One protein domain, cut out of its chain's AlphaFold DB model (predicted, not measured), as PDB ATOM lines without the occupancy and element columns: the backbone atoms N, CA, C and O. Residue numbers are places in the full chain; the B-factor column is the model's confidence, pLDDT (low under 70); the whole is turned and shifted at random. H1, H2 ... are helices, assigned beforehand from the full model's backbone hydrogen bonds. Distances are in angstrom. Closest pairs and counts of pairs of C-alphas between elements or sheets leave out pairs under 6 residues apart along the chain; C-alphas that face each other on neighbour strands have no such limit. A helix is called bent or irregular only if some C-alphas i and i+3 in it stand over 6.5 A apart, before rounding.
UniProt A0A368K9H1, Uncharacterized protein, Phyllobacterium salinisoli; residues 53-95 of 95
ATOM      1  N   PRO A  53     -16.371   4.349  14.394       80.50
ATOM      2  CA  PRO A  53     -16.464   3.500  15.576       80.50
ATOM      3  C   PRO A  53     -17.929   3.239  15.940       80.50
ATOM      4  O   PRO A  53     -18.718   4.177  16.064       80.50
ATOM      5  N   CYS A  54     -18.293   1.972  16.122       82.06
ATOM      6  CA  CYS A  54     -19.624   1.565  16.562       82.06
ATOM      7  C   CYS A  54     -19.618   1.166  18.044       82.06
ATOM      8  O   CYS A  54     -18.569   0.873  18.615       82.06
ATOM      9  N   ASN A  55     -20.802   1.157  18.665       82.94
ATOM     10  CA  ASN A  55     -21.018   0.731  20.056       82.94
ATOM     11  C   ASN A  55     -20.233   1.533  21.111       82.94
ATOM     12  O   ASN A  55     -19.870   1.012  22.165       82.94
ATOM     13  N   THR A  56     -19.966   2.812  20.847       87.81
ATOM     14  CA  THR A  56     -19.420   3.728  21.856       87.81
ATOM     15  C   THR A  56     -20.549   4.329  22.697       87.81
ATOM     16  O   THR A  56     -21.721   4.298  22.313       87.81
ATOM     17  N   PHE A  57     -20.208   4.968  23.821       87.06
ATOM     18  CA  PHE A  57     -21.198   5.655  24.660       87.06
ATOM     19  C   PHE A  57     -21.959   6.776  23.922       87.06
ATOM     20  O   PHE A  57     -22.996   7.228  24.405       87.06
ATOM     21  N   SER A  58     -21.457   7.241  22.767       85.75
ATOM     22  CA  SER A  58     -22.085   8.299  21.972       85.75
ATOM     23  C   SER A  58     -23.125   7.790  20.970       85.75
ATOM     24  O   SER A  58     -23.783   8.608  20.323       85.75
ATOM     25  N   GLN A  59     -23.326   6.472  20.841       81.06
ATOM     26  CA  GLN A  59     -24.303   5.884  19.913       81.06
ATOM     27  C   GLN A  59     -25.707   6.472  20.106       81.06
ATOM     28  O   GLN A  59     -26.319   6.933  19.142       81.06
ATOM     29  N   GLY A  60     -26.171   6.546  21.358       78.19
ATOM     30  CA  GLY A  60     -27.496   7.075  21.699       78.19
ATOM     31  C   GLY A  60     -27.675   8.565  21.404       78.19
ATOM     32  O   GLY A  60     -28.791   9.066  21.465       78.19
ATOM     33  N   PHE A  61     -26.601   9.284  21.065       79.81
ATOM     34  CA  PHE A  61     -26.714  10.662  20.610       79.81
ATOM     35  C   PHE A  61     -26.975  10.771  19.109       79.81
ATOM     36  O   PHE A  61     -27.457  11.803  18.669       79.81
ATOM     37  N   HIS A  62     -26.629   9.758  18.315       79.06
ATOM     38  CA  HIS A  62     -26.731   9.807  16.853       79.06
ATOM     39  C   HIS A  62     -28.004   9.146  16.347       79.06
ATOM     40  O   HIS A  62     -28.655   9.672  15.452       79.06
ATOM     41  N   LEU A  63     -28.325   7.987  16.918       81.88
ATOM     42  CA  LEU A  63     -29.434   7.140  16.517       81.88
ATOM     43  C   LEU A  63     -30.126   6.688  17.809       81.88
ATOM     44  O   LEU A  63     -29.638   5.749  18.447       81.88
ATOM     45  N   PRO A  64     -31.175   7.398  18.270       80.56
ATOM     46  CA  PRO A  64     -31.918   6.962  19.447       80.56
ATOM     47  C   PRO A  64     -32.503   5.563  19.204       80.56
ATOM     48  O   PRO A  64     -32.841   5.219  18.074       80.56
ATOM     49  N   VAL A  65     -32.591   4.749  20.264       78.12
ATOM     50  CA  VAL A  65     -33.117   3.370  20.183       78.12
ATOM     51  C   VAL A  65     -34.564   3.372  19.684       78.12
ATOM     52  O   VAL A  65     -34.908   2.581  18.813       78.12
ATOM     53  N   ASP A  66     -35.353   4.327  20.179       81.94
ATOM     54  CA  ASP A  66     -36.731   4.578  19.773       81.94
ATOM     55  C   ASP A  66     -36.863   6.062  19.382       81.94
ATOM     56  O   ASP A  66     -36.940   6.931  20.252       81.94
ATOM     57  N   GLY A  67     -36.829   6.381  18.084       80.75
ATOM     58  CA  GLY A  67     -37.022   7.753  17.591       80.75
ATOM     59  C   GLY A  67     -36.341   8.052  16.256       80.75
ATOM     60  O   GLY A  67     -35.687   7.191  15.667       80.75
ATOM     61  N   ASP A  68     -36.489   9.288  15.775       85.88
ATOM     62  CA  ASP A  68     -35.791   9.776  14.587       85.88
ATOM     63  C   ASP A  68     -34.479  10.477  14.974       85.88
ATOM     64  O   ASP A  68     -34.384  11.170  15.987       85.88
ATOM     65  N   TRP A  69     -33.446  10.356  14.140       83.25
ATOM     66  CA  TRP A  69     -32.196  11.103  14.321       83.25
ATOM     67  C   TRP A  69     -32.406  12.626  14.232       83.25
ATOM     68  O   TRP A  69     -31.560  13.398  14.673       83.25
ATOM     69  N   ARG A  70     -33.520  13.080  13.654       85.25
ATOM     70  CA  ARG A  70     -33.912  14.495  13.611       85.25
ATOM     71  C   ARG A  70     -34.437  15.005  14.953       85.25
ATOM     72  O   ARG A  70     -34.465  16.216  15.153       85.25
ATOM     73  N   ASP A  71     -34.807  14.100  15.855       86.44
ATOM     74  CA  ASP A  71     -35.335  14.434  17.180       86.44
ATOM     75  C   ASP A  71     -34.222  14.574  18.234       86.44
ATOM     76  O   ASP A  71     -34.455  15.090  19.328       86.44
ATOM     77  N   VAL A  72     -32.990  14.146  17.924       84.50
ATOM     78  CA  VAL A  72     -31.829  14.393  18.791       84.50
ATOM     79  C   VAL A  72     -31.261  15.789  18.565       84.50
ATOM     80  O   VAL A  72     -31.217  16.305  17.449       84.50
ATOM     81  N   ALA A  73     -30.764  16.393  19.647       84.81
ATOM     82  CA  ALA A  73     -30.147  17.710  19.587       84.81
ATOM     83  C   ALA A  73     -28.999  17.753  18.550       84.81
ATOM     84  O   ALA A  73     -28.256  16.762  18.419       84.81
ATOM     85  N   PRO A  74     -28.814  18.893  17.851       84.75
ATOM     86  CA  PRO A  74     -27.762  19.056  16.855       84.75
ATOM     87  C   PRO A  74     -26.376  18.678  17.396       84.75
ATOM     88  O   PRO A  74     -26.115  18.870  18.588       84.75
ATOM     89  N   PRO A  75     -25.452  18.194  16.542       83.56
ATOM     90  CA  PRO A  75     -24.109  17.787  16.956       83.56
ATOM     91  C   PRO A  75     -23.378  18.822  17.819       83.56
ATOM     92  O   PRO A  75     -22.776  18.452  18.823       83.56
ATOM     93  N   SER A  76     -23.503  20.110  17.488       81.81
ATOM     94  CA  SER A  76     -22.901  21.212  18.246       81.81
ATOM     95  C   SER A  76     -23.420  21.315  19.684       81.81
ATOM     96  O   SER A  76     -22.644  21.600  20.589       81.81
ATOM     97  N   THR A  77     -24.699  21.021  19.927       82.12
ATOM     98  CA  THR A  77     -25.305  21.050  21.270       82.12
ATOM     99  C   THR A  77     -24.822  19.895  22.143       82.12
ATOM    100  O   THR A  77     -24.662  20.042  23.349       82.12
ATOM    101  N   ARG A  78     -24.576  18.725  21.548       85.19
ATOM    102  CA  ARG A  78     -24.157  17.522  22.286       85.19
ATOM    103  C   ARG A  78     -22.641  17.341  22.387       85.19
ATOM    104  O   ARG A  78     -22.187  16.495  23.160       85.19
ATOM    105  N   ALA A  79     -21.867  18.115  21.625       87.56
ATOM    106  CA  ALA A  79     -20.411  18.030  21.577       87.56
ATOM    107  C   ALA A  79     -19.776  18.182  22.964       87.56
ATOM    108  O   ALA A  79     -18.870  17.426  23.304       87.56
ATOM    109  N   GLU A  80     -20.305  19.080  23.800       88.12
ATOM    110  CA  GLU A  80     -19.787  19.342  25.147       88.12
ATOM    111  C   GLU A  80     -19.665  18.066  25.991       88.12
ATOM    112  O   GLU A  80     -18.636  17.834  26.624       88.12
ATOM    113  N   ARG A  81     -20.678  17.190  25.970       85.88
ATOM    114  CA  ARG A  81     -20.671  15.953  26.763       85.88
ATOM    115  C   ARG A  81     -19.564  14.995  26.324       85.88
ATOM    116  O   ARG A  81     -18.942  14.359  27.172       85.88
ATOM    117  N   VAL A  82     -19.325  14.892  25.017       88.44
ATOM    118  CA  VAL A  82     -18.249  14.059  24.460       88.44
ATOM    119  C   VAL A  82     -16.885  14.671  24.778       88.44
ATOM    120  O   VAL A  82     -15.990  13.956  25.216       88.44
ATOM    121  N   LEU A  83     -16.743  15.991  24.635       90.38
ATOM    122  CA  LEU A  83     -15.504  16.719  24.907       90.38
ATOM    123  C   LEU A  83     -15.106  16.640  26.388       90.38
ATOM    124  O   LEU A  83     -13.955  16.340  26.690       90.38
ATOM    125  N   LYS A  84     -16.058  16.797  27.319       90.25
ATOM    126  CA  LYS A  84     -15.812  16.581  28.755       90.25
ATOM    127  C   LYS A  84     -15.336  15.158  29.044       90.25
ATOM    128  O   LYS A  84     -14.391  14.976  29.803       90.25
ATOM    129  N   ALA A  85     -15.955  14.149  28.426       90.19
ATOM    130  CA  ALA A  85     -15.538  12.754  28.587       90.19
ATOM    131  C   ALA A  85     -14.137  12.480  28.005       90.19
ATOM    132  O   ALA A  85     -13.419  11.638  28.533       90.19
ATOM    133  N   ALA A  86     -13.735  13.213  26.962       89.31
ATOM    134  CA  ALA A  86     -12.381  13.189  26.408       89.31
ATOM    135  C   ALA A  86     -11.353  13.974  27.254       89.31
ATOM    136  O   ALA A  86     -10.175  13.999  26.909       89.31
ATOM    137  N   GLY A  87     -11.776  14.612  28.353       92.50
ATOM    138  CA  GLY A  87     -10.904  15.374  29.249       92.50
ATOM    139  C   GLY A  87     -10.717  16.846  28.869       92.50
ATOM    140  O   GLY A  87      -9.857  17.509  29.443       92.50
ATOM    141  N   VAL A  88     -11.509  17.382  27.933       92.94
ATOM    142  CA  VAL A  88     -11.471  18.812  27.594       92.94
ATOM    143  C   VAL A  88     -12.018  19.631  28.759       92.94
ATOM    144  O   VAL A  88     -13.154  19.438  29.202       92.94
ATOM    145  N   VAL A  89     -11.210  20.577  29.229       91.44
ATOM    146  CA  VAL A  89     -11.588  21.536  30.267       91.44
ATOM    147  C   VAL A  89     -12.142  22.787  29.595       91.44
ATOM    148  O   VAL A  89     -11.452  23.438  28.814       91.44
ATOM    149  N   PHE A  90     -13.393  23.121  29.902       85.81
ATOM    150  CA  PHE A  90     -14.022  24.350  29.432       85.81
ATOM    151  C   PHE A  90     -13.729  25.479  30.425       85.81
ATOM    152  O   PHE A  90     -13.809  25.238  31.632       85.81
ATOM    153  N   PRO A  91     -13.397  26.694  29.956       86.12
ATOM    154  CA  PRO A  91     -13.288  27.840  30.845       86.12
ATOM    155  C   PRO A  91     -14.639  28.093  31.523       86.12
ATOM    156  O   PRO A  91     -15.691  27.936  30.899       86.12
ATOM    157  N   GLU A  92     -14.615  28.484  32.798       81.44
ATOM    158  CA  GLU A  92     -15.821  28.987  33.456       81.44
ATOM    159  C   GLU A  92     -16.327  30.204  32.680       81.44
ATOM    160  O   GLU A  92     -15.545  31.069  32.272       81.44
ATOM    161  N   ALA A  93     -17.638  30.254  32.439       77.44
ATOM    162  CA  ALA A  93     -18.239  31.446  31.867       77.44
ATOM    163  C   ALA A  93     -17.932  32.621  32.803       77.44
ATOM    164  O   ALA A  93     -18.136  32.510  34.014       77.44
ATOM    165  N   ALA A  94     -17.420  33.722  32.248       67.12
ATOM    166  CA  ALA A  94     -17.283  34.954  33.011       67.12
ATOM    167  C   ALA A  94     -18.668  35.312  33.573       67.12
ATOM    168  O   ALA A  94     -19.628  35.413  32.806       67.12
ATOM    169  N   ALA A  95     -18.752  35.387  34.903       59.03
ATOM    170  CA  ALA A  95     -19.975  35.692  35.641       59.03
ATOM    171  C   ALA A  95     -20.499  37.102  35.335       59.03
ATOM    172  O   ALA A  95     -19.663  38.006  35.099       59.03
TER     173      ALA A  95
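AT A GLANCE: This is residues 53 to 95 of the 95 residues of an uncharacterized protein of Phyllobacterium salinisoli (UniProt A0A368K9H1). The printed part has little regular structure: it is a flat, loosely winding chain in which the short helix H1 leads into a wide loop, residues 63 to 74, which swings round to the longer helix H2, and residues 86 to 95 run off as a tail. The printed part has 43 residues, 15 of them in the two named helices, H1 then H2, with no named strand; the class is all helix. It is loose, with a radius of gyration of the C-alphas of 12.8 A, and spans 38 by 21 by 12 A.

HOW THE PARTS SIT: Look first at H1, residues 59 to 62, then at H2, residues 75 to 85: they are close but not clearly touching, and their closest C-alphas, those of Phe 61 and Arg 78, are 7.5 A apart. H1 is too short for any O i to N i+4 pair; in H2, 4 of 7 are within hydrogen-bond range.

IN THESE COORDINATES: Find C-alpha 59 at (-24.303, 5.884, 19.913); from there H1 runs 5.5 A to C-alpha 62. H2 runs 15.3 A from C-alpha 75 to C-alpha 85 at (-15.538, 12.754, 28.587), and is only just irregular: C-alphas 77 and 80 are 7.0 A apart.

THE WHOLE: The two C-alphas farthest apart, those of Cys 54 and Ala 95, are 39.1 A apart. The printed part has no cut, and the link from H1 to H2 is long, with 12 residues. Confidence is low, under 70, at residues 94 to 95.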